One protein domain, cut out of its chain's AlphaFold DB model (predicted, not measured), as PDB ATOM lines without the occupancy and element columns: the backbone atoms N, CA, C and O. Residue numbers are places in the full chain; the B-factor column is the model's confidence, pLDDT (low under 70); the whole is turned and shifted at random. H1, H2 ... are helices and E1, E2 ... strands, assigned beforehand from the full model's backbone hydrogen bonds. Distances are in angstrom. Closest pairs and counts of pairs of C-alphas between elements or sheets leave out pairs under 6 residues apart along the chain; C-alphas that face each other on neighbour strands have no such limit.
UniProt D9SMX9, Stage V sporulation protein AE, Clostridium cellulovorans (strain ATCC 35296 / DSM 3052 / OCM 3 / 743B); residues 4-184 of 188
ATOM      1  N   GLN A   4       1.206 -60.722  30.746       95.81
ATOM      2  CA  GLN A   4       1.142 -59.631  29.783       95.81
ATOM      3  C   GLN A   4       1.877 -58.427  30.354       95.81
ATOM      4  O   GLN A   4       1.551 -57.968  31.451       95.81
ATOM      5  N   VAL A   5       2.864 -57.926  29.624       96.56
ATOM      6  CA  VAL A   5       3.735 -56.837  30.058       96.56
ATOM      7  C   VAL A   5       3.695 -55.698  29.049       96.56
ATOM      8  O   VAL A   5       3.748 -55.924  27.841       96.56
ATOM      9  N   ILE A   6       3.631 -54.472  29.563       96.44
ATOM     10  CA  ILE A   6       3.845 -53.249  28.788       96.44
ATOM     11  C   ILE A   6       5.116 -52.585  29.309       96.44
ATOM     12  O   ILE A   6       5.254 -52.362  30.514       96.44
ATOM     13  N   ILE A   7       6.037 -52.282  28.396       94.88
ATOM     14  CA  ILE A   7       7.299 -51.599  28.705       94.88
ATOM     15  C   ILE A   7       7.117 -50.097  28.479       94.88
ATOM     16  O   ILE A   7       6.577 -49.697  27.453       94.88
ATOM     17  N   ILE A   8       7.584 -49.270  29.410       94.19
ATOM     18  CA  ILE A   8       7.630 -47.810  29.299       94.19
ATOM     19  C   ILE A   8       9.096 -47.390  29.240       94.19
ATOM     20  O   ILE A   8       9.873 -47.770  30.115       94.19
ATOM     21  N   THR A   9       9.485 -46.617  28.226       90.31
ATOM     22  CA  THR A   9      10.898 -46.280  27.983       90.31
ATOM     23  C   THR A   9      11.399 -45.049  28.755       90.31
ATOM     24  O   THR A   9      12.184 -44.263  28.230       90.31
ATOM     25  N   ASP A  10      10.892 -44.845  29.966       88.00
ATOM     26  CA  ASP A  10      11.271 -43.765  30.877       88.00
ATOM     27  C   ASP A  10      11.180 -44.300  32.307       88.00
ATOM     28  O   ASP A  10      10.279 -45.079  32.631       88.00
ATOM     29  N   GLY A  11      12.147 -43.938  33.138       85.38
ATOM     30  CA  GLY A  11      12.322 -44.485  34.476       85.38
ATOM     31  C   GLY A  11      12.492 -43.427  35.551       85.38
ATOM     32  O   GLY A  11      12.779 -43.793  36.695       85.38
ATOM     33  N   ASP A  12      12.344 -42.139  35.230       89.31
ATOM     34  CA  ASP A  12      12.572 -41.092  36.216       89.31
ATOM     35  C   ASP A  12      11.502 -41.078  37.331       89.31
ATOM     36  O   ASP A  12      10.508 -41.816  37.325       89.31
ATOM     37  N   SER A  13      11.716 -40.262  38.365       89.75
ATOM     38  CA  SER A  13      10.803 -40.219  39.513       89.75
ATOM     39  C   SER A  13       9.402 -39.711  39.158       89.75
ATOM     40  O   SER A  13       8.442 -40.109  39.819       89.75
ATOM     41  N   HIS A  14       9.272 -38.855  38.142       89.56
ATOM     42  CA  HIS A  14       7.985 -38.357  37.665       89.56
ATOM     43  C   HIS A  14       7.284 -39.435  36.838       89.56
ATOM     44  O   HIS A  14       6.129 -39.754  37.123       89.56
ATOM     45  N   ALA A  15       7.997 -40.065  35.903       90.44
ATOM     46  CA  ALA A  15       7.513 -41.196  35.122       90.44
ATOM     47  C   ALA A  15       6.980 -42.309  36.025       90.44
ATOM     48  O   ALA A  15       5.841 -42.746  35.865       90.44
ATOM     49  N   LYS A  16       7.742 -42.685  37.058       94.69
ATOM     50  CA  LYS A  16       7.327 -43.679  38.054       94.69
ATOM     51  C   LYS A  16       5.962 -43.373  38.668       94.69
ATOM     52  O   LYS A  16       5.103 -44.255  38.707       94.69
ATOM     53  N   ILE A  17       5.759 -42.147  39.149       94.31
ATOM     54  CA  ILE A  17       4.505 -41.744  39.800       94.31
ATOM     55  C   ILE A  17       3.336 -41.835  38.811       94.31
ATOM     56  O   ILE A  17       2.263 -42.336  39.159       94.31
ATOM     57  N   GLU A  18       3.526 -41.375  37.576       94.44
ATOM     58  CA  GLU A  18       2.461 -41.389  36.572       94.44
ATOM     59  C   GLU A  18       2.150 -42.811  36.071       94.44
ATOM     60  O   GLU A  18       0.977 -43.142  35.879       94.44
ATOM     61  N   VAL A  19       3.152 -43.692  35.961       95.81
ATOM     62  CA  VAL A  19       2.964 -45.120  35.643       95.81
ATOM     63  C   VAL A  19       2.233 -45.851  36.775       95.81
ATOM     64  O   VAL A  19       1.340 -46.655  36.511       95.81
ATOM     65  N   GLU A  20       2.540 -45.560  38.043       96.50
ATOM     66  CA  GLU A  20       1.814 -46.116  39.197       96.50
ATOM     67  C   GLU A  20       0.331 -45.716  39.191       96.50
ATOM     68  O   GLU A  20      -0.549 -46.563  39.392       96.50
ATOM     69  N   LYS A  21       0.040 -44.438  38.922       96.19
ATOM     70  CA  LYS A  21      -1.334 -43.936  38.785       96.19
ATOM     71  C   LYS A  21      -2.062 -44.605  37.620       96.19
ATOM     72  O   LYS A  21      -3.189 -45.066  37.805       96.19
ATOM     73  N   ALA A  22      -1.417 -44.712  36.458       95.94
ATOM     74  CA  ALA A  22      -1.999 -45.346  35.278       95.94
ATOM     75  C   ALA A  22      -2.273 -46.844  35.507       95.94
ATOM     76  O   ALA A  22      -3.364 -47.321  35.199       95.94
ATOM     77  N   ALA A  23      -1.344 -47.571  36.143       96.50
ATOM     78  CA  ALA A  23      -1.549 -48.969  36.533       96.50
ATOM     79  C   ALA A  23      -2.778 -49.134  37.432       96.50
ATOM     80  O   ALA A  23      -3.582 -50.040  37.227       96.50
ATOM     81  N   LYS A  24      -2.955 -48.242  38.414       95.88
ATOM     82  CA  LYS A  24      -4.130 -48.262  39.290       95.88
ATOM     83  C   LYS A  24      -5.421 -47.988  38.514       95.88
ATOM     84  O   LYS A  24      -6.415 -48.664  38.760       95.88
ATOM     85  N   ALA A  25      -5.405 -47.024  37.592       95.31
ATOM     86  CA  ALA A  25      -6.572 -46.638  36.798       95.31
ATOM     87  C   ALA A  25      -7.079 -47.767  35.887       95.31
ATOM     88  O   ALA A  25      -8.284 -47.908  35.702       95.31
ATOM     89  N   ILE A  26      -6.170 -48.593  35.362       94.94
ATOM     90  CA  ILE A  26      -6.497 -49.734  34.491       94.94
ATOM     91  C   ILE A  26      -6.602 -51.069  35.243       94.94
ATOM     92  O   ILE A  26      -6.697 -52.116  34.614       94.94
ATOM     93  N   HIS A  27      -6.577 -51.053  36.582       95.19
ATOM     94  CA  HIS A  27      -6.556 -52.259  37.424       95.19
ATOM     95  C   HIS A  27      -5.387 -53.228  37.122       95.19
ATOM     96  O   HIS A  27      -5.472 -54.426  37.398       95.19
ATOM     97  N   GLY A  28      -4.281 -52.707  36.585       95.50
ATOM     98  CA  GLY A  28      -3.047 -53.445  36.320       95.50
ATOM     99  C   GLY A  28      -2.063 -53.405  37.493       95.50
ATOM    100  O   GLY A  28      -2.395 -53.024  38.621       95.50
ATOM    101  N   ARG A  29      -0.810 -53.789  37.228       97.25
ATOM    102  CA  ARG A  29       0.268 -53.799  38.229       97.25
ATOM    103  C   ARG A  29       1.488 -53.037  37.736       97.25
ATOM    104  O   ARG A  29       2.077 -53.435  36.751       97.25
ATOM    105  N   CYS A  30       1.943 -52.025  38.466       97.31
ATOM    106  CA  CYS A  30       3.268 -51.441  38.247       97.31
ATOM    107  C   CYS A  30       4.328 -52.201  39.062       97.31
ATOM    108  O   CYS A  30       4.132 -52.433  40.259       97.31
ATOM    109  N   ILE A  31       5.456 -52.560  38.439       97.19
ATOM    110  CA  ILE A  31       6.678 -52.922  39.166       97.19
ATOM    111  C   ILE A  31       7.462 -51.637  39.417       97.19
ATOM    112  O   ILE A  31       8.407 -51.310  38.708       97.19
ATOM    113  N   SER A  32       7.080 -50.895  40.453       95.56
ATOM    114  CA  SER A  32       7.685 -49.608  40.820       95.56
ATOM    115  C   SER A  32       9.207 -49.649  41.009       95.56
ATOM    116  O   SER A  32       9.867 -48.619  40.898       95.56
ATOM    117  N   LEU A  33       9.763 -50.826  41.321       94.56
ATOM    118  CA  LEU A  33      11.201 -51.050  41.501       94.56
ATOM    119  C   LEU A  33      11.980 -51.081  40.173       94.56
ATOM    120  O   LEU A  33      13.199 -50.988  40.194       94.56
ATOM    121  N   SER A  34      11.289 -51.213  39.034       93.12
ATOM    122  CA  SER A  34      11.905 -51.148  37.698       93.12
ATOM    123  C   SER A  34      12.300 -49.723  37.285       93.12
ATOM    124  O   SER A  34      13.138 -49.555  36.404       93.12
ATOM    125  N   ALA A  35      11.750 -48.702  37.955       91.19
ATOM    126  CA  ALA A  35      12.134 -47.309  37.748       91.19
ATOM    127  C   ALA A  35      13.627 -47.075  38.043       91.19
ATOM    128  O   ALA A  35      14.231 -47.723  38.901       91.19
ATOM    129  N   GLY A  36      14.200 -46.084  37.374       84.00
ATOM    130  CA  GLY A  36      15.585 -45.661  37.496       84.00
ATOM    131  C   GLY A  36      16.075 -45.076  36.180       84.00
ATOM    132  O   GLY A  36      15.748 -45.585  35.119       84.00
ATOM    133  N   THR A  37      16.905 -44.040  36.261       78.56
ATOM    134  CA  THR A  37      17.511 -43.377  35.099       78.56
ATOM    135  C   THR A  37      19.021 -43.363  35.393       78.56
ATOM    136  O   THR A  37      19.468 -42.538  36.199       78.56
ATOM    137  N   PRO A  38      19.846 -44.294  34.867       77.00
ATOM    138  CA  PRO A  38      19.426 -45.465  34.102       77.00
ATOM    139  C   PRO A  38      18.809 -46.529  35.027       77.00
ATOM    140  O   PRO A  38      19.030 -46.510  36.243       77.00
ATOM    141  N   SER A  39      18.075 -47.478  34.458       78.81
ATOM    142  CA  SER A  39      17.578 -48.654  35.164       78.81
ATOM    143  C   SER A  39      18.759 -49.469  35.695       78.81
ATOM    144  O   SER A  39      19.696 -49.785  34.963       78.81
ATOM    145  N   ILE A  40      18.725 -49.802  36.989       79.94
ATOM    146  CA  ILE A  40      19.781 -50.577  37.676       79.94
ATOM    147  C   ILE A  40      19.306 -51.947  38.167       79.94
ATOM    148  O   ILE A  40      20.083 -52.697  38.758       79.94
ATOM    149  N   LEU A  41      18.023 -52.265  37.978       83.31
ATOM    150  CA  LEU A  41      17.446 -53.514  38.459       83.31
ATOM    151  C   LEU A  41      17.995 -54.694  37.647       83.31
ATOM    152  O   LEU A  41      18.088 -54.626  36.424       83.31
ATOM    153  N   ASN A  42      18.343 -55.782  38.335       87.19
ATOM    154  CA  ASN A  42      18.752 -57.016  37.674       87.19
ATOM    155  C   ASN A  42      17.571 -57.573  36.837       87.19
ATOM    156  O   ASN A  42      16.487 -57.757  37.401       87.19
ATOM    157  N   PRO A  43      17.772 -57.866  35.537       88.94
ATOM    158  CA  PRO A  43      16.765 -58.480  34.670       88.94
ATOM    159  C   PRO A  43      16.098 -59.743  35.244       88.94
ATOM    160  O   PRO A  43      14.873 -59.857  35.214       88.94
ATOM    161  N   GLU A  44      16.871 -60.655  35.841       91.69
ATOM    162  CA  GLU A  44      16.375 -61.901  36.437       91.69
ATOM    163  C   GLU A  44      15.421 -61.609  37.600       91.69
ATOM    164  O   GLU A  44      14.338 -62.189  37.700       91.69
ATOM    165  N   LEU A  45      15.785 -60.646  38.451       93.69
ATOM    166  CA  LEU A  45      14.935 -60.214  39.557       93.69
ATOM    167  C   LEU A  45      13.647 -59.564  39.038       93.69
ATOM    168  O   LEU A  45      12.570 -59.847  39.560       93.69
ATOM    169  N   LEU A  46      13.732 -58.730  37.997       95.06
ATOM    170  CA  LEU A  46      12.550 -58.137  37.370       95.06
ATOM    171  C   LEU A  46      11.613 -59.216  36.808       95.06
ATOM    172  O   LEU A  46      10.404 -59.144  37.022       95.06
ATOM    173  N   ILE A  47      12.159 -60.237  36.144       95.81
ATOM    174  CA  ILE A  47      11.395 -61.376  35.622       95.81
ATOM    175  C   ILE A  47      10.652 -62.103  36.749       95.81
ATOM    176  O   ILE A  47       9.453 -62.357  36.625       95.81
ATOM    177  N   GLU A  48      11.317 -62.399  37.868       95.94
ATOM    178  CA  GLU A  48      10.675 -63.052  39.017       95.94
ATOM    179  C   GLU A  48       9.572 -62.186  39.643       95.94
ATOM    180  O   GLU A  48       8.494 -62.685  39.992       95.94
ATOM    181  N   MET A  49       9.779 -60.867  39.708       96.75
ATOM    182  CA  MET A  49       8.752 -59.922  40.153       96.75
ATOM    183  C   MET A  49       7.544 -59.893  39.206       96.75
ATOM    184  O   MET A  49       6.406 -59.876  39.678       96.75
ATOM    185  N   ILE A  50       7.759 -59.928  37.885       97.00
ATOM    186  CA  ILE A  50       6.684 -59.984  36.881       97.00
ATOM    187  C   ILE A  50       5.896 -61.290  37.005       97.00
ATOM    188  O   ILE A  50       4.664 -61.266  37.034       97.00
ATOM    189  N   LYS A  51       6.580 -62.435  37.117       95.06
ATOM    190  CA  LYS A  51       5.933 -63.746  37.292       95.06
ATOM    191  C   LYS A  51       5.048 -63.772  38.540       95.06
ATOM    192  O   LYS A  51       3.922 -64.268  38.483       95.06
ATOM    193  N   SER A  52       5.532 -63.178  39.629       94.88
ATOM    194  CA  SER A  52       4.847 -63.122  40.927       94.88
ATOM    195  C   SER A  52       3.762 -62.040  41.017       94.88
ATOM    196  O   SER A  52       2.966 -62.037  41.956       94.88
ATOM    197  N   ALA A  53       3.713 -61.106  40.064       95.12
ATOM    198  CA  ALA A  53       2.757 -60.007  40.067       95.12
ATOM    199  C   ALA A  53       1.307 -60.512  40.029       95.12
ATOM    200  O   ALA A  53       0.946 -61.384  39.238       95.12
ATOM    201  N   LEU A  54       0.436 -59.919  40.843       91.94
ATOM    202  CA  LEU A  54      -1.004 -60.149  40.748       91.94
ATOM    203  C   LEU A  54      -1.611 -59.226  39.686       91.94
ATOM    204  O   LEU A  54      -1.414 -58.011  39.752       91.94
ATOM    205  N   GLY A  55      -2.382 -59.812  38.767       89.25
ATOM    206  CA  GLY A  55      -3.060 -59.103  37.677       89.25
ATOM    207  C   GLY A  55      -2.256 -59.019  36.376       89.25
ATOM    208  O   GLY A  55      -1.100 -59.438  36.315       89.25
ATOM    209  N   ASN A  56      -2.923 -58.503  35.344       92.38
ATOM    210  CA  ASN A  56      -2.386 -58.141  34.033       92.38
ATOM    211  C   ASN A  56      -3.086 -56.841  33.567       92.38
ATOM    212  O   ASN A  56      -4.246 -56.642  33.931       92.38
ATOM    213  N   PRO A  57      -2.431 -55.995  32.753       96.50
ATOM    214  CA  PRO A  57      -1.019 -56.079  32.400       96.50
ATOM    215  C   PRO A  57      -0.107 -55.644  33.557       96.50
ATOM    216  O   PRO A  57      -0.511 -54.918  34.473       96.50
ATOM    217  N   VAL A  58       1.141 -56.099  33.500       98.00
ATOM    218  CA  VAL A  58       2.232 -55.632  34.353       98.00
ATOM    219  C   VAL A  58       2.986 -54.524  33.614       98.00
ATOM    220  O   VAL A  58       3.456 -54.719  32.498       98.00
ATOM    221  N   LEU A  59       3.086 -53.348  34.221       97.75
ATOM    222  CA  LEU A  59       3.817 -52.201  33.700       97.75
ATOM    223  C   LEU A  59       5.232 -52.199  34.273       97.75
ATOM    224  O   LEU A  59       5.412 -52.286  35.497       97.75
ATOM    225  N   VAL A  60       6.221 -52.079  33.393       96.50
ATOM    226  CA  VAL A  60       7.640 -51.996  33.756       96.50
ATOM    227  C   VAL A  60       8.291 -50.809  33.064       96.50
ATOM    228  O   VAL A  60       7.964 -50.492  31.924       96.50
ATOM    229  N   MET A  61       9.209 -50.154  33.760       93.44
ATOM    230  CA  MET A  61       9.978 -49.025  33.249       93.44
ATOM    231  C   MET A  61      11.380 -49.493  32.884       93.44
ATOM    232  O   MET A  61      11.988 -50.259  33.634       93.44
ATOM    233  N   VAL A  62      11.879 -49.049  31.735       89.38
ATOM    234  CA  VAL A  62      13.235 -49.343  31.272       89.38
ATOM    235  C   VAL A  62      13.837 -48.096  30.632       89.38
ATOM    236  O   VAL A  62      13.309 -47.587  29.649       89.38
ATOM    237  N   ASP A  63      14.953 -47.617  31.171       83.12
ATOM    238  CA  ASP A  63      15.592 -46.365  30.761       83.12
ATOM    239  C   ASP A  63      17.122 -46.510  30.783       83.12
ATOM    240  O   ASP A  63      17.706 -46.991  31.754       83.12
ATOM    241  N   ASP A  64      17.786 -46.090  29.705       72.69
ATOM    242  CA  ASP A  64      19.239 -46.197  29.527       72.69
ATOM    243  C   ASP A  64      19.978 -44.842  29.570       72.69
ATOM    244  O   ASP A  64      21.187 -44.785  29.319       72.69
ATOM    245  N   LYS A  65      19.307 -43.732  29.924       70.31
ATOM    246  CA  LYS A  65      19.897 -42.373  29.969       70.31
ATOM    247  C   LYS A  65      20.600 -41.939  28.668       70.31
ATOM    248  O   LYS A  65      21.572 -41.183  28.711       70.31
ATOM    249  N   GLY A  66      20.184 -42.461  27.516       61.06
ATOM    250  CA  GLY A  66      20.818 -42.156  26.226       61.06
ATOM    251  C   GLY A  66      22.252 -42.680  26.092       61.06
ATOM    252  O   GLY A  66      22.999 -42.243  25.212       61.06
ATOM    253  N   LYS A  67      22.682 -43.615  26.955       57.78
ATOM    254  CA  LYS A  67      23.976 -44.279  26.783       57.78
ATOM    255  C   LYS A  67      23.924 -45.168  25.544       57.78
ATOM    256  O   LYS A  67      23.249 -46.188  25.530       57.78
ATOM    257  N   ARG A  68      24.689 -44.798  24.514       51.44
ATOM    258  CA  ARG A  68      24.868 -45.615  23.305       51.44
ATOM    259  C   ARG A  68      25.572 -46.937  23.644       51.44
ATOM    260  O   ARG A  68      26.681 -46.915  24.176       51.44
ATOM    261  N   GLY A  69      24.964 -48.059  23.258       54.44
ATOM    262  CA  GLY A  69      25.514 -49.417  23.370       54.44
ATOM    263  C   GLY A  69      24.635 -50.334  24.224       54.44
ATOM    264  O   GLY A  69      23.652 -49.864  24.777       54.44
ATOM    265  N   TYR A  70      25.034 -51.607  24.362       58.34
ATOM    266  CA  TYR A  70      24.354 -52.648  25.154       58.34
ATOM    267  C   TYR A  70      24.328 -52.320  26.656       58.34
ATOM    268  O   TYR A  70      25.082 -52.878  27.458       58.34
ATOM    269  N   GLY A  71      23.487 -51.357  27.019       67.06
ATOM    270  CA  GLY A  71      23.192 -50.960  28.384       67.06
ATOM    271  C   GLY A  71      22.382 -52.020  29.121       67.06
ATOM    272  O   GLY A  71      21.930 -53.023  28.562       67.06
ATOM    273  N   LEU A  72      22.201 -51.799  30.422       73.12
ATOM    274  CA  LEU A  72      21.416 -52.712  31.245       73.12
ATOM    275  C   LEU A  72      19.932 -52.692  30.850       73.12
ATOM    276  O   LEU A  72      19.288 -53.734  30.941       73.12
ATOM    277  N   GLY A  73      19.395 -51.565  30.377       74.88
ATOM    278  CA  GLY A  73      18.025 -51.466  29.882       74.88
ATOM    279  C   GLY A  73      17.818 -52.266  28.597       74.88
ATOM    280  O   GLY A  73      16.923 -53.107  28.559       74.88
ATOM    281  N   GLU A  74      18.693 -52.122  27.599       76.06
ATOM    282  CA  GLU A  74      18.689 -52.970  26.394       76.06
ATOM    283  C   GLU A  74      18.742 -54.466  26.738       76.06
ATOM    284  O   GLU A  74      17.920 -55.251  26.253       76.06
ATOM    285  N   LYS A  75      19.652 -54.863  27.640       81.56
ATOM    286  CA  LYS A  75      19.736 -56.247  28.133       81.56
ATOM    287  C   LYS A  75      18.440 -56.684  28.826       81.56
ATOM    288  O   LYS A  75      17.958 -57.785  28.579       81.56
ATOM    289  N   THR A  76      17.862 -55.825  29.663       86.19
ATOM    290  CA  THR A  76      16.597 -56.097  30.359       86.19
ATOM    291  C   THR A  76      15.468 -56.334  29.360       86.19
ATOM    292  O   THR A  76      14.766 -57.335  29.460       86.19
ATOM    293  N   MET A  77      15.317 -55.464  28.358       84.56
ATOM    294  CA  MET A  77      14.296 -55.631  27.318       84.56
ATOM    295  C   MET A  77      14.484 -56.942  26.546       84.56
ATOM    296  O   MET A  77      13.502 -57.647  26.311       84.56
ATOM    297  N   MET A  78      15.727 -57.304  26.205       84.19
ATOM    298  CA  MET A  78      16.039 -58.588  25.569       84.19
ATOM    299  C   MET A  78      15.594 -59.782  26.405       84.19
ATOM    300  O   MET A  78      14.917 -60.671  25.891       84.19
ATOM    301  N   GLU A  79      15.965 -59.812  27.682       89.75
ATOM    302  CA  GLU A  79      15.617 -60.931  28.555       89.75
ATOM    303  C   GLU A  79      14.106 -61.051  28.764       89.75
ATOM    304  O   GLU A  79      13.583 -62.164  28.776       89.75
ATOM    305  N   LEU A  80      13.388 -59.927  28.852       90.75
ATOM    306  CA  LEU A  80      11.929 -59.927  28.948       90.75
ATOM    307  C   LEU A  80      11.259 -60.488  27.685       90.75
ATOM    308  O   LEU A  80      10.315 -61.266  27.797       90.75
ATOM    309  N   LEU A  81      11.745 -60.120  26.498       87.25
ATOM    310  CA  LEU A  81      11.185 -60.582  25.221       87.25
ATOM    311  C   LEU A  81      11.470 -62.054  24.928       87.25
ATOM    312  O   LEU A  81      10.652 -62.720  24.299       87.25
ATOM    313  N   LEU A  82      12.620 -62.563  25.369       87.69
ATOM    314  CA  LEU A  82      13.000 -63.966  25.186       87.69
ATOM    315  C   LEU A  82      12.386 -64.895  26.245       87.69
ATOM    316  O   LEU A  82      12.489 -66.116  26.120       87.69
ATOM    317  N   ASN A  83      11.759 -64.353  27.291       91.94
ATOM    318  CA  ASN A  83      11.224 -65.153  28.383       91.94
ATOM    319  C   ASN A  83       9.897 -65.834  28.007       91.94
ATOM    320  O   ASN A  83       8.905 -65.182  27.703       91.94
ATOM    321  N   GLU A  84       9.835 -67.161  28.123       92.06
ATOM    322  CA  GLU A  84       8.648 -67.943  27.746       92.06
ATOM    323  C   GLU A  84       7.397 -67.665  28.604       92.06
ATOM    324  O   GLU A  84       6.277 -67.906  28.149       92.06
ATOM    325  N   TYR A  85       7.561 -67.136  29.822       92.69
ATOM    326  CA  TYR A  85       6.456 -66.817  30.734       92.69
ATOM    327  C   TYR A  85       5.936 -65.394  30.565       92.69
ATOM    328  O   TYR A  85       4.915 -65.054  31.166       92.69
ATOM    329  N   ILE A  86       6.618 -64.568  29.775       94.25
ATOM    330  CA  ILE A  86       6.298 -63.160  29.571       94.25
ATOM    331  C   ILE A  86       5.842 -62.963  28.127       94.25
ATOM    332  O   ILE A  86       6.343 -63.570  27.185       94.25
ATOM    333  N   GLU A  87       4.833 -62.125  27.965       93.31
ATOM    334  CA  GLU A  87       4.333 -61.668  26.681       93.31
ATOM    335  C   GLU A  87       4.400 -60.143  26.684       93.31
ATOM    336  O   GLU A  87       3.654 -59.487  27.416       93.31
ATOM    337  N   ILE A  88       5.313 -59.570  25.896       93.31
ATOM    338  CA  ILE A  88       5.351 -58.121  25.698       93.31
ATOM    339  C   ILE A  88       4.236 -57.755  24.730       93.31
ATOM    340  O   ILE A  88       4.354 -57.951  23.523       93.31
ATOM    341  N   ILE A  89       3.150 -57.222  25.274       93.81
ATOM    342  CA  ILE A  89       1.956 -56.891  24.496       93.81
ATOM    343  C   ILE A  89       2.015 -55.490  23.879       93.81
ATOM    344  O   ILE A  89       1.243 -55.178  22.977       93.81
ATOM    345  N   GLY A  90       2.937 -54.645  24.343       94.31
ATOM    346  CA  GLY A  90       3.201 -53.347  23.741       94.31
ATOM    347  C   GLY A  90       4.298 -52.565  24.452       94.31
ATOM    348  O   GLY A  90       4.743 -52.919  25.548       94.31
ATOM    349  N   ILE A  91       4.734 -51.493  23.801       93.62
ATOM    350  CA  ILE A  91       5.786 -50.599  24.277       93.62
ATOM    351  C   ILE A  91       5.282 -49.164  24.182       93.62
ATOM    352  O   ILE A  91       4.770 -48.739  23.150       93.62
ATOM    353  N   ILE A  92       5.444 -48.415  25.265       94.81
ATOM    354  CA  ILE A  92       5.212 -46.977  25.314       94.81
ATOM    355  C   ILE A  92       6.573 -46.300  25.219       94.81
ATOM    356  O   ILE A  92       7.343 -46.280  26.183       94.81
ATOM    357  N   ALA A  93       6.870 -45.783  24.033       92.88
ATOM    358  CA  ALA A  93       8.088 -45.049  23.751       92.88
ATOM    359  C   ALA A  93       7.902 -43.575  24.142       92.88
ATOM    360  O   ALA A  93       6.976 -42.908  23.680       92.88
ATOM    361  N   VAL A  94       8.781 -43.071  25.002       91.88
ATOM    362  CA  VAL A  94       8.747 -41.696  25.515       91.88
ATOM    363  C   VAL A  94       9.733 -40.836  24.733       91.88
ATOM    364  O   VAL A  94      10.911 -41.174  24.613       91.88
ATOM    365  N   ALA A  95       9.251 -39.722  24.183       91.56
ATOM    366  CA  ALA A  95      10.093 -38.775  23.471       91.56
ATOM    367  C   ALA A  95      11.068 -38.083  24.432       91.56
ATOM    368  O   ALA A  95      10.666 -37.533  25.461       91.56
ATOM    369  N   SER A  96      12.343 -38.029  24.057       85.75
ATOM    370  CA  SER A  96      13.374 -37.328  24.821       85.75
ATOM    371  C   SER A  96      14.181 -36.387  23.926       85.75
ATOM    372  O   SER A  96      14.107 -36.425  22.698       85.75
ATOM    373  N   ASN A  97      14.916 -35.470  24.560       76.81
ATOM    374  CA  ASN A  97      15.843 -34.606  23.840       76.81
ATOM    375  C   ASN A  97      17.132 -35.382  23.679       76.81
ATOM    376  O   ASN A  97      17.791 -35.649  24.684       76.81
ATOM    377  N   CYS A  98      17.509 -35.696  22.449       67.00
ATOM    378  CA  CYS A  98      18.774 -36.356  22.241       67.00
ATOM    379  C   CYS A  98      19.421 -35.933  20.920       67.00
ATOM    380  O   CYS A  98      18.815 -35.952  19.845       67.00
ATOM    381  N   ASP A  99      20.671 -35.487  21.032       58.50
ATOM    382  CA  ASP A  99      21.455 -35.000  19.907       58.50
ATOM    383  C   ASP A  99      21.996 -36.199  19.117       58.50
ATOM    384  O   ASP A  99      22.717 -37.050  19.645       58.50
ATOM    385  N   ASN A 100      21.668 -36.262  17.823       57.53
ATOM    386  CA  ASN A 100      22.079 -37.335  16.908       57.53
ATOM    387  C   ASN A 100      21.588 -38.744  17.297       57.53
ATOM    388  O   ASN A 100      22.324 -39.721  17.116       57.53
ATOM    389  N   CYS A 101      20.374 -38.887  17.827       64.94
ATOM    390  CA  CYS A 101      19.745 -40.205  17.929       64.94
ATOM    391  C   CYS A 101      19.065 -40.608  16.633       64.94
ATOM    392  O   CYS A 101      18.445 -39.793  15.948       64.94
ATOM    393  N   SER A 102      19.095 -41.902  16.355       67.19
ATOM    394  CA  SER A 102      18.093 -42.528  15.512       67.19
ATOM    395  C   SER A 102      16.777 -42.639  16.302       67.19
ATOM    396  O   SER A 102      16.789 -42.793  17.519       67.19
ATOM    397  N   GLY A 103      15.638 -42.428  15.639       80.00
ATOM    398  CA  GLY A 103      14.312 -42.423  16.269       80.00
ATOM    399  C   GLY A 103      13.504 -43.667  15.905       80.00
ATOM    400  O   GLY A 103      13.712 -44.260  14.850       80.00
ATOM    401  N   THR A 104      12.596 -44.091  16.777       84.94
ATOM    402  CA  THR A 104      11.811 -45.324  16.619       84.94
ATOM    403  C   THR A 104      10.525 -45.050  15.852       84.94
ATOM    404  O   THR A 104       9.804 -44.112  16.177       84.94
ATOM    405  N   GLU A 105      10.211 -45.872  14.850       89.88
ATOM    406  CA  GLU A 105       8.905 -45.812  14.189       89.88
ATOM    407  C   GLU A 105       7.803 -46.318  15.131       89.88
ATOM    408  O   GLU A 105       7.913 -47.420  15.668       89.88
ATOM    409  N   VAL A 106       6.763 -45.509  15.336       92.69
ATOM    410  CA  VAL A 106       5.604 -45.846  16.178       92.69
ATOM    411  C   VAL A 106       4.396 -46.252  15.333       92.69
ATOM    412  O   VAL A 106       4.205 -45.747  14.222       92.69
ATOM    413  N   ASP A 107       3.537 -47.117  15.874       94.75
ATOM    414  CA  ASP A 107       2.252 -47.463  15.255       94.75
ATOM    415  C   ASP A 107       1.266 -46.290  15.342       94.75
ATOM    416  O   ASP A 107       0.548 -45.983  14.386       94.75
ATOM    417  N   CYS A 108       1.259 -45.616  16.492       96.81
ATOM    418  CA  CYS A 108       0.556 -44.363  16.747       96.81
ATOM    419  C   CYS A 108       1.207 -43.623  17.926       96.81
ATOM    420  O   CYS A 108       2.141 -44.125  18.546       96.81
ATOM    421  N   SER A 109       0.716 -42.433  18.257       97.81
ATOM    422  CA  SER A 109       1.059 -41.738  19.500       97.81
ATOM    423  C   SER A 109      -0.181 -41.238  20.215       97.81
ATOM    424  O   SER A 109      -1.228 -41.068  19.592       97.81
ATOM    425  N   VAL A 110      -0.042 -40.948  21.506       97.50
ATOM    426  CA  VAL A 110      -1.011 -40.140  22.251       97.50
ATOM    427  C   VAL A 110      -0.407 -38.758  22.465       97.50
ATOM    428  O   VAL A 110       0.671 -38.626  23.048       97.50
ATOM    429  N   ASP A 111      -1.078 -37.730  21.957       96.06
ATOM    430  CA  ASP A 111      -0.622 -36.351  22.097       96.06
ATOM    431  C   ASP A 111      -0.918 -35.782  23.501       96.06
ATOM    432  O   ASP A 111      -1.593 -36.391  24.338       96.06
ATOM    433  N   ARG A 112      -0.434 -34.566  23.773       93.56
ATOM    434  CA  ARG A 112      -0.654 -33.865  25.054       93.56
ATOM    435  C   ARG A 112      -2.127 -33.544  25.372       93.56
ATOM    436  O   ARG A 112      -2.428 -33.083  26.476       93.56
ATOM    437  N   ASN A 113      -3.038 -33.727  24.418       93.56
ATOM    438  CA  ASN A 113      -4.478 -33.536  24.578       93.56
ATOM    439  C   ASN A 113      -5.224 -34.862  24.801       93.56
ATOM    440  O   ASN A 113      -6.411 -34.840  25.140       93.56
ATOM    441  N   GLY A 114      -4.523 -35.995  24.695       93.69
ATOM    442  CA  GLY A 114      -5.083 -37.340  24.796       93.69
ATOM    443  C   GLY A 114      -5.615 -37.889  23.476       93.69
ATOM    444  O   GLY A 114      -6.306 -38.908  23.496       93.69
ATOM    445  N   ASP A 115      -5.320 -37.238  22.353       96.31
ATOM    446  CA  ASP A 115      -5.749 -37.702  21.041       96.31
ATOM    447  C   ASP A 115      -4.772 -38.757  20.513       96.31
ATOM    448  O   ASP A 115      -3.551 -38.594  20.579       96.31
ATOM    449  N   ILE A 116      -5.316 -39.855  19.981       97.44
ATOM    450  CA  ILE A 116      -4.521 -40.891  19.318       97.44
ATOM    451  C   ILE A 116      -4.278 -40.453  17.877       97.44
ATOM    452  O   ILE A 116      -5.217 -40.315  17.092       97.44
ATOM    453  N   VAL A 117      -3.013 -40.261  17.521       97.75
ATOM    454  CA  VAL A 117      -2.586 -39.755  16.213       97.75
ATOM    455  C   VAL A 117      -1.681 -40.766  15.505       97.75
ATOM    456  O   VAL A 117      -0.928 -41.479  16.164       97.75
ATOM    457  N   PRO A 118      -1.698 -40.848  14.162       97.19
ATOM    458  CA  PRO A 118      -0.899 -41.831  13.420       97.19
ATOM    459  C   PRO A 118       0.582 -41.438  13.277       97.19
ATOM    460  O   PRO A 118       1.326 -42.118  12.575       97.19
ATOM    461  N   TYR A 119       0.999 -40.329  13.893       97.50
ATOM    462  CA  TYR A 119       2.346 -39.768  13.816       97.50
ATOM    463  C   TYR A 119       3.020 -39.773  15.191       97.50
ATOM    464  O   TYR A 119       2.367 -39.967  16.214       97.50
ATOM    465  N   ALA A 120       4.329 -39.550  15.216       96.00
ATOM    466  CA  ALA A 120       5.104 -39.331  16.425       96.00
ATOM    467  C   ALA A 120       4.773 -37.978  17.072       96.00
ATOM    468  O   ALA A 120       4.232 -37.068  16.436       96.00
ATOM    469  N   VAL A 121       5.151 -37.833  18.338       95.44
ATOM    470  CA  VAL A 121       5.084 -36.573  19.087       95.44
ATOM    471  C   VAL A 121       6.478 -36.162  19.555       95.44
ATOM    472  O   VAL A 121       7.371 -36.992  19.688       95.44
ATOM    473  N   ASN A 122       6.697 -34.873  19.791       93.50
ATOM    474  CA  ASN A 122       7.919 -34.422  20.456       93.50
ATOM    475  C   ASN A 122       7.809 -34.578  21.984       93.50
ATOM    476  O   ASN A 122       6.782 -34.997  22.520       93.50
ATOM    477  N   LYS A 123       8.863 -34.167  22.695       91.25
ATOM    478  CA  LYS A 123       8.943 -34.212  24.161       91.25
ATOM    479  C   LYS A 123       7.799 -33.480  24.881       91.25
ATOM    480  O   LYS A 123       7.427 -33.858  25.985       91.25
ATOM    481  N   GLU A 124       7.213 -32.463  24.253       92.62
ATOM    482  CA  GLU A 124       6.084 -31.689  24.789       92.62
ATOM    483  C   GLU A 124       4.714 -32.285  24.419       92.62
ATOM    484  O   GLU A 124       3.677 -31.703  24.750       92.62
ATOM    485  N   GLY A 125       4.691 -33.431  23.729       93.94
ATOM    486  CA  GLY A 125       3.480 -34.101  23.264       93.94
ATOM    487  C   GLY A 125       2.822 -33.413  22.066       93.94
ATOM    488  O   GLY A 125       1.615 -33.544  21.874       93.94
ATOM    489  N   VAL A 126       3.584 -32.647  21.276       95.06
ATOM    490  CA  VAL A 126       3.113 -32.003  20.039       95.06
ATOM    491  C   VAL A 126       3.357 -32.928  18.852       95.06
ATOM    492  O   VAL A 126       4.480 -33.392  18.644       95.06
ATOM    493  N   VAL A 127       2.313 -33.156  18.055       97.06
ATOM    494  CA  VAL A 127       2.338 -34.014  16.862       97.06
ATOM    495  C   VAL A 127       3.381 -33.534  15.850       97.06
ATOM    496  O   VAL A 127       3.496 -32.340  15.577       97.06
ATOM    497  N   GLN A 128       4.139 -34.477  15.297       95.56
ATOM    498  CA  GLN A 128       5.156 -34.251  14.273       95.56
ATOM    499  C   GLN A 128       4.668 -34.730  12.901       95.56
ATOM    500  O   GLN A 128       3.756 -35.544  12.802       95.56
ATOM    501  N   ASN A 129       5.312 -34.277  11.824       94.50
ATOM    502  CA  ASN A 129       5.043 -34.772  10.467       94.50
ATOM    503  C   ASN A 129       5.910 -36.001  10.123       94.50
ATOM    504  O   ASN A 129       6.595 -36.039   9.103       94.50
ATOM    505  N   SER A 130       5.973 -36.967  11.036       93.81
ATOM    506  CA  SER A 130       6.769 -38.189  10.907       93.81
ATOM    507  C   SER A 130       6.244 -39.240  11.875       93.81
ATOM    508  O   SER A 130       5.720 -38.883  12.922       93.81
ATOM    509  N   LYS A 131       6.408 -40.528  11.564       94.12
ATOM    510  CA  LYS A 131       6.190 -41.629  12.522       94.12
ATOM    511  C   LYS A 131       7.406 -41.915  13.401       94.12
ATOM    512  O   LYS A 131       7.347 -42.768  14.277       94.12
ATOM    513  N   ILE A 132       8.514 -41.227  13.153       91.81
ATOM    514  CA  ILE A 132       9.762 -41.416  13.879       91.81
ATOM    515  C   ILE A 132       9.715 -40.609  15.176       91.81
ATOM    516  O   ILE A 132       9.734 -39.378  15.154       91.81
ATOM    517  N   LEU A 133       9.656 -41.317  16.300       91.06
ATOM    518  CA  LEU A 133       9.771 -40.763  17.641       91.06
ATOM    519  C   LEU A 133      11.244 -40.690  18.036       91.06
ATOM    520  O   LEU A 133      11.930 -41.711  18.110       91.06
ATOM    521  N   TYR A 134      11.733 -39.485  18.309       88.06
ATOM    522  CA  TYR A 134      13.096 -39.293  18.792       88.06
ATOM    523  C   TYR A 134      13.148 -39.480  20.306       88.06
ATOM    524  O   TYR A 134      12.390 -38.855  21.048       88.06
ATOM    525  N   GLY A 135      14.046 -40.355  20.748       78.94
ATOM    526  CA  GLY A 135      14.255 -40.651  22.153       78.94
ATOM    527  C   GLY A 135      15.475 -41.539  22.371       78.94
ATOM    528  O   GLY A 135      16.085 -42.040  21.424       78.94
ATOM    529  N   ASP A 136      15.810 -41.741  23.637       71.38
ATOM    530  CA  ASP A 136      17.067 -42.360  24.063       71.38
ATOM    531  C   ASP A 136      17.113 -43.894  23.918       71.38
ATOM    532  O   ASP A 136      18.189 -44.486  23.952       71.38
ATOM    533  N   THR A 137      15.967 -44.556  23.723       62.34
ATOM    534  CA  THR A 137      15.818 -46.026  23.860       62.34
ATOM    535  C   THR A 137      15.849 -46.774  22.517       62.34
ATOM    536  O   THR A 137      15.323 -47.875  22.363       62.34
ATOM    537  N   HIS A 138      16.431 -46.159  21.492       60.06
ATOM    538  CA  HIS A 138      16.212 -46.549  20.102       60.06
ATOM    539  C   HIS A 138      16.856 -47.876  19.661       60.06
ATOM    540  O   HIS A 138      16.274 -48.615  18.865       60.06
ATOM    541  N   ASN A 139      18.063 -48.188  20.131       58.50
ATOM    542  CA  ASN A 139      18.929 -49.157  19.445       58.50
ATOM    543  C   ASN A 139      18.401 -50.600  19.442       58.50
ATOM    544  O   ASN A 139      18.740 -51.376  18.550       58.50
ATOM    545  N   PHE A 140      17.547 -50.965  20.395       63.75
ATOM    546  CA  PHE A 140      17.110 -52.346  20.549       63.75
ATOM    547  C   PHE A 140      15.876 -52.716  19.707       63.75
ATOM    548  O   PHE A 140      15.819 -53.803  19.129       63.75
ATOM    549  N   LEU A 141      14.903 -51.810  19.570       67.19
ATOM    550  CA  LEU A 141      13.618 -52.106  18.916       67.19
ATOM    551  C   LEU A 141      13.762 -52.447  17.428       67.19
ATOM    552  O   LEU A 141      12.922 -53.148  16.865       67.19
ATOM    553  N   TYR A 142      14.837 -51.985  16.786       64.75
ATOM    554  CA  TYR A 142      15.156 -52.324  15.401       64.75
ATOM    555  C   TYR A 142      15.565 -53.796  15.217       64.75
ATOM    556  O   TYR A 142      15.348 -54.358  14.148       64.75
ATOM    557  N   MET A 143      16.133 -54.435  16.246       62.19
ATOM    558  CA  MET A 143      16.671 -55.799  16.157       62.19
ATOM    559  C   MET A 143      15.607 -56.896  16.324       62.19
ATOM    560  O   MET A 143      15.901 -58.077  16.134       62.19
ATOM    561  N   LEU A 144      14.371 -56.528  16.670       66.00
ATOM    562  CA  LEU A 144      13.278 -57.472  16.875       66.00
ATOM    563  C   LEU A 144      12.654 -57.908  15.550       66.00
ATOM    564  O   LEU A 144      12.223 -57.077  14.752       66.00
ATOM    565  N   LYS A 145      12.580 -59.230  15.340       61.56
ATOM    566  CA  LYS A 145      11.906 -59.833  14.177       61.56
ATOM    567  C   LYS A 145      10.401 -59.578  14.199       61.56
ATOM    568  O   LYS A 145       9.822 -59.263  13.167       61.56
ATOM    569  N   GLU A 146       9.797 -59.694  15.377       71.25
ATOM    570  CA  GLU A 146       8.402 -59.357  15.637       71.25
ATOM    571  C   GLU A 146       8.393 -58.185  16.610       71.25
ATOM    572  O   GLU A 146       8.861 -58.298  17.746       71.25
ATOM    573  N   LYS A 147       7.936 -57.027  16.132       72.62
ATOM    574  CA  LYS A 147       7.860 -55.824  16.955       72.62
ATOM    575  C   LYS A 147       6.532 -55.829  17.716       72.62
ATOM    576  O   LYS A 147       5.492 -55.984  17.075       72.62
ATOM    577  N   PRO A 148       6.542 -55.647  19.050       85.69
ATOM    578  CA  PRO A 148       5.324 -55.358  19.795       85.69
ATOM    579  C   PRO A 148       4.689 -54.065  19.281       85.69
ATOM    580  O   PRO A 148       5.386 -53.237  18.702       85.69
ATOM    581  N   TYR A 149       3.404 -53.858  19.556       92.06
ATOM    582  CA  TYR A 149       2.729 -52.600  19.236       92.06
ATOM    583  C   TYR A 149       3.382 -51.428  19.991       92.06
ATOM    584  O   TYR A 149       3.490 -51.470  21.220       92.06
ATOM    585  N   ILE A 150       3.829 -50.397  19.273       93.00
ATOM    586  CA  ILE A 150       4.585 -49.262  19.811       93.00
ATOM    587  C   ILE A 150       3.723 -48.001  19.777       93.00
ATOM    588  O   ILE A 150       3.345 -47.517  18.709       93.00
ATOM    589  N   ILE A 151       3.484 -47.417  20.949       96.19
ATOM    590  CA  ILE A 151       2.830 -46.115  21.089       96.19
ATOM    591  C   ILE A 151       3.850 -45.069  21.527       96.19
ATOM    592  O   ILE A 151       4.536 -45.255  22.528       96.19
ATOM    593  N   GLY A 152       3.920 -43.952  20.807       95.62
ATOM    594  CA  GLY A 152       4.697 -42.783  21.209       95.62
ATOM    595  C   GLY A 152       3.946 -41.879  22.189       95.62
ATOM    596  O   GLY A 152       2.741 -41.662  22.048       95.62
ATOM    597  N   ILE A 153       4.650 -41.302  23.159       95.69
ATOM    598  CA  ILE A 153       4.144 -40.209  24.003       95.69
ATOM    599  C   ILE A 153       5.228 -39.148  24.224       95.69
ATOM    600  O   ILE A 153       6.418 -39.406  24.038       95.69
ATOM    601  N   GLY A 154       4.818 -37.948  24.635       93.56
ATOM    602  CA  GLY A 154       5.748 -36.955  25.171       93.56
ATOM    603  C   GLY A 154       6.259 -37.350  26.560       93.56
ATOM    604  O   GLY A 154       5.728 -38.258  27.199       93.56
ATOM    605  N   ASP A 155       7.263 -36.630  27.053       91.00
ATOM    606  CA  ASP A 155       7.751 -36.785  28.425       91.00
ATOM    607  C   ASP A 155       6.653 -36.327  29.398       91.00
ATOM    608  O   ASP A 155       6.202 -35.175  29.378       91.00
ATOM    609  N   VAL A 156       6.208 -37.245  30.257       85.62
ATOM    610  CA  VAL A 156       5.101 -37.022  31.199       85.62
ATOM    611  C   VAL A 156       5.392 -35.951  32.249       85.62
ATOM    612  O   VAL A 156       4.461 -35.460  32.875       85.62
ATOM    613  N   GLY A 157       6.644 -35.538  32.436       82.00
ATOM    614  CA  GLY A 157       7.029 -34.384  33.247       82.00
ATOM    615  C   GLY A 157       7.122 -33.064  32.469       82.00
ATOM    616  O   GLY A 157       7.331 -32.015  33.085       82.00
ATOM    617  N   LYS A 158       7.006 -33.076  31.132       81.50
ATOM    618  CA  LYS A 158       7.177 -31.891  30.261       81.50
ATOM    619  C   LYS A 158       5.970 -31.556  29.389       81.50
ATOM    620  O   LYS A 158       5.908 -30.441  28.869       81.50
ATOM    621  N   MET A 159       5.019 -32.471  29.229       81.25
ATOM    622  CA  MET A 159       3.796 -32.215  28.468       81.25
ATOM    623  C   MET A 159       2.934 -31.130  29.132       81.25
ATOM    624  O   MET A 159       2.391 -31.319  30.218       81.25
ATOM    625  N   LYS A 160       2.774 -29.997  28.439       75.62
ATOM    626  CA  LYS A 160       1.861 -28.905  28.813       75.62
ATOM    627  C   LYS A 160       0.648 -28.916  27.895       75.62
ATOM    628  O   LYS A 160       0.668 -28.324  26.814       75.62
ATOM    629  N   GLY A 161      -0.379 -29.657  28.290       69.44
ATOM    630  CA  GLY A 161      -1.600 -29.845  27.509       69.44
ATOM    631  C   GLY A 161      -2.826 -30.010  28.395       69.44
ATOM    632  O   GLY A 161      -2.816 -29.641  29.568       69.44
ATOM    633  N   LYS A 162      -3.886 -30.606  27.844       76.81
ATOM    634  CA  LYS A 162      -5.166 -30.833  28.541       76.81
ATOM    635  C   LYS A 162      -5.002 -31.504  29.909       76.81
ATOM    636  O   LYS A 162      -5.798 -31.269  30.816       76.81
ATOM    637  N   PHE A 163      -3.977 -32.338  30.040       74.44
ATOM    638  CA  PHE A 163      -3.723 -33.152  31.217       74.44
ATOM    639  C   PHE A 163      -2.514 -32.705  32.040       74.44
ATOM    640  O   PHE A 163      -2.049 -33.500  32.838       74.44
ATOM    641  N   GLU A 164      -2.052 -31.453  31.937       72.94
ATOM    642  CA  GLU A 164      -0.880 -30.951  32.692       72.94
ATOM    643  C   GLU A 164      -0.955 -31.233  34.213       72.94
ATOM    644  O   GLU A 164       0.063 -31.479  34.854       72.94
ATOM    645  N   ASN A 165      -2.164 -31.287  34.788       76.06
ATOM    646  CA  ASN A 165      -2.397 -31.615  36.204       76.06
ATOM    647  C   ASN A 165      -2.627 -33.119  36.492       76.06
ATOM    648  O   ASN A 165      -2.822 -33.506  37.644       76.06
ATOM    649  N   ASN A 166      -2.673 -33.966  35.463       81.44
ATOM    650  CA  ASN A 166      -2.905 -35.409  35.548       81.44
ATOM    651  C   ASN A 166      -2.307 -36.163  34.342       81.44
ATOM    652  O   ASN A 166      -3.031 -36.789  33.562       81.44
ATOM    653  N   ASN A 167      -0.984 -36.122  34.192       76.12
ATOM    654  CA  ASN A 167      -0.301 -36.709  33.035       76.12
ATOM    655  C   ASN A 167      -0.488 -38.237  32.922       76.12
ATOM    656  O   ASN A 167      -0.441 -38.781  31.817       76.12
ATOM    657  N   SER A 168      -0.835 -38.930  34.015       84.31
ATOM    658  CA  SER A 168      -1.220 -40.347  34.011       84.31
ATOM    659  C   SER A 168      -2.416 -40.659  33.105       84.31
ATOM    660  O   SER A 168      -2.574 -41.804  32.681       84.31
ATOM    661  N   ALA A 169      -3.234 -39.661  32.751       89.69
ATOM    662  CA  ALA A 169      -4.311 -39.817  31.781       89.69
ATOM    663  C   ALA A 169      -3.781 -40.173  30.381       89.69
ATOM    664  O   ALA A 169      -4.329 -41.071  29.743       89.69
ATOM    665  N   VAL A 170      -2.687 -39.545  29.929       93.62
ATOM    666  CA  VAL A 170      -2.053 -39.845  28.629       93.62
ATOM    667  C   VAL A 170      -1.527 -41.281  28.613       93.62
ATOM    668  O   VAL A 170      -1.839 -42.045  27.701       93.62
ATOM    669  N   LEU A 171      -0.820 -41.690  29.674       95.19
ATOM    670  CA  LEU A 171      -0.365 -43.075  29.847       95.19
ATOM    671  C   LEU A 171      -1.534 -44.063  29.875       95.19
ATOM    672  O   LEU A 171      -1.479 -45.104  29.230       95.19
ATOM    673  N   THR A 172      -2.616 -43.736  30.580       96.62
ATOM    674  CA  THR A 172      -3.815 -44.583  30.662       96.62
ATOM    675  C   THR A 172      -4.459 -44.783  29.287       96.62
ATOM    676  O   THR A 172      -4.862 -45.898  28.955       96.62
ATOM    677  N   ILE A 173      -4.535 -43.731  28.464       96.75
ATOM    678  CA  ILE A 173      -5.044 -43.817  27.086       96.75
ATOM    679  C   ILE A 173      -4.135 -44.713  26.239       96.75
ATOM    680  O   ILE A 173      -4.641 -45.607  25.560       96.75
ATOM    681  N   ALA A 174      -2.813 -44.531  26.321       97.00
ATOM    682  CA  ALA A 174      -1.844 -45.360  25.604       97.00
ATOM    683  C   ALA A 174      -1.958 -46.846  25.998       97.00
ATOM    684  O   ALA A 174      -2.098 -47.714  25.139       97.00
ATOM    685  N   ILE A 175      -1.999 -47.146  27.299       96.62
ATOM    686  CA  ILE A 175      -2.141 -48.516  27.816       96.62
ATOM    687  C   ILE A 175      -3.439 -49.159  27.318       96.62
ATOM    688  O   ILE A 175      -3.419 -50.274  26.801       96.62
ATOM    689  N   ASN A 176      -4.570 -48.456  27.421       96.94
ATOM    690  CA  ASN A 176      -5.848 -48.975  26.935       96.94
ATOM    691  C   ASN A 176      -5.848 -49.183  25.415       96.94
ATOM    692  O   ASN A 176      -6.468 -50.126  24.928       96.94
ATOM    693  N   ASN A 177      -5.149 -48.337  24.656       96.56
ATOM    694  CA  ASN A 177      -5.009 -48.516  23.217       96.56
ATOM    695  C   ASN A 177      -4.229 -49.800  22.875       96.56
ATOM    696  O   ASN A 177      -4.689 -50.562  22.023       96.56
ATOM    697  N   ILE A 178      -3.137 -50.097  23.590       95.56
ATOM    698  CA  ILE A 178      -2.407 -51.374  23.466       95.56
ATOM    699  C   ILE A 178      -3.347 -52.554  23.757       95.56
ATOM    700  O   ILE A 178      -3.492 -53.452  22.928       95.56
ATOM    701  N   ILE A 179      -4.040 -52.526  24.903       94.31
ATOM    702  CA  ILE A 179      -4.945 -53.609  25.329       94.31
ATOM    703  C   ILE A 179      -6.044 -53.861  24.285       94.31
ATOM    704  O   ILE A 179      -6.325 -55.004  23.924       94.31
ATOM    705  N   ASN A 180      -6.648 -52.796  23.758       92.44
ATOM    706  CA  ASN A 180      -7.723 -52.902  22.776       92.44
ATOM    707  C   ASN A 180      -7.237 -53.414  21.413       92.44
ATOM    708  O   ASN A 180      -7.998 -54.092  20.722       92.44
ATOM    709  N   ASN A 181      -5.997 -53.122  21.009       86.00
ATOM    710  CA  ASN A 181      -5.449 -53.634  19.751       86.00
ATOM    711  C   ASN A 181      -5.088 -55.125  19.821       86.00
ATOM    712  O   ASN A 181      -5.288 -55.821  18.831       86.00
ATOM    713  N   LEU A 182      -4.698 -55.656  20.987       77.94
ATOM    714  CA  LEU A 182      -4.497 -57.105  21.172       77.94
ATOM    715  C   LEU A 182      -5.764 -57.912  20.886       77.94
ATOM    716  O   LEU A 182      -5.704 -58.968  20.267       77.94
ATOM    717  N   SER A 183      -6.924 -57.401  21.309       60.50
ATOM    718  CA  SER A 183      -8.215 -58.074  21.110       60.50
ATOM    719  C   SER A 183      -8.662 -58.154  19.643       60.50
ATOM    720  O   SER A 183      -9.621 -58.860  19.331       60.50
ATOM    721  N   LYS A 184      -7.981 -57.432  18.743       57.12
ATOM    722  CA  LYS A 184      -8.294 -57.366  17.310       57.12
ATOM    723  C   LYS A 184      -7.380 -58.236  16.451       57.12
ATOM    724  O   LYS A 184      -7.688 -58.429  15.277       57.12
TER     725      LYS A 184
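This is residues 4 to 184 of the 188 residues of the protein "Stage V sporulation protein AE" of Clostridium cellulovorans (strain ATCC 35296 / DSM 3052 / OCM 3 / 743B) (UniProt D9SMX9). A strongly twisted sheet of five parallel strands runs through a rounded body as the inner one of three layers, with H1 and H5 on one face and H2 and H3 on the other. At the E4 edge the long unnamed stretch of residues 111 to 137 folds back, residues 116 to 117 pairing antiparallel with residues 109 to 110 of E4. The printed part has 181 residues, with five named helices and five named strands, along the chain E1 H1 H2 E2 H3 E3 E4 H4 E5 H5, and sheet order E2 E1 E3 E5 E4. The class is mixed, helices and strands, with under half of the residues in named elements. The whole is compact, with a radius of gyration of the C-alphas of 14.5 A and spans of 38 by 36 by 33 A.

E1, residues 4 to 8, has two parallel neighbours, E2, residues 58 to 61, with N 6 and O 58 3.0 A apart, and E3, residues 86 to 94, with N 5 and O 87 2.8 A apart. E5, residues 149 to 153, is parallel to E3, N 91 and O 149 being 2.9 A apart, and to E4, residues 108 to 110, N 110 and O 152 being 2.9 A apart; these N and O pairs are within hydrogen-bond range. H1, residues 13 to 25, is on the sheet at a height of 9.3 A and runs along E2 at 11 degrees on the local plane. H5, residues 168 to 182, is on the same face at a height of 7.7 A, over E3 and E5. With residues 168 to 172 alone it touches H1 at a steep tilt of 56 degrees, the closest C-alphas being those of Glu 18 and Ser 168, 4.6 A apart. H3, residues 72 to 82, is on the opposite face at a height of 9.4 A. H2, residues 43 to 52, touches H3 at a steep tilt of 48 degrees, the closest C-alphas being those of Pro 43 and Thr 76, 4.9 A apart. H4, residues 138 to 141, is not on the sheet. E1, H1, H2 and E2 form a strand-helix-strand unit, two parallel neighbour strands with helices between; so do E4, H4 and E5, with a left-handed crossover. E2, H3 and E3 form a split unit, E1 between its strands, with a right-handed crossover. In H1, H2, H3 and H5 every O i to N i+4 pair is within hydrogen-bond range; H4 is too short for one.

E1 begins at C-alpha 4 (1.142, -59.631, 29.783). H1 is 18.7 A long, and E3, 22.0 A long, bends by 62 degrees at residue 89. H5, 21.4 A long, ends at C-alpha 182 (-4.497, -57.105, 21.172).

The C-alphas farthest apart, those of Ser 52 and Asn 129, are 41.6 A apart. The printed part has no cut. The long links are H1 to H2, E3 to E4, E4 to H4 and E5 to H5. The mean pLDDT of the printed part is 86.7; 23 residues are under 70, among them 137 to 145.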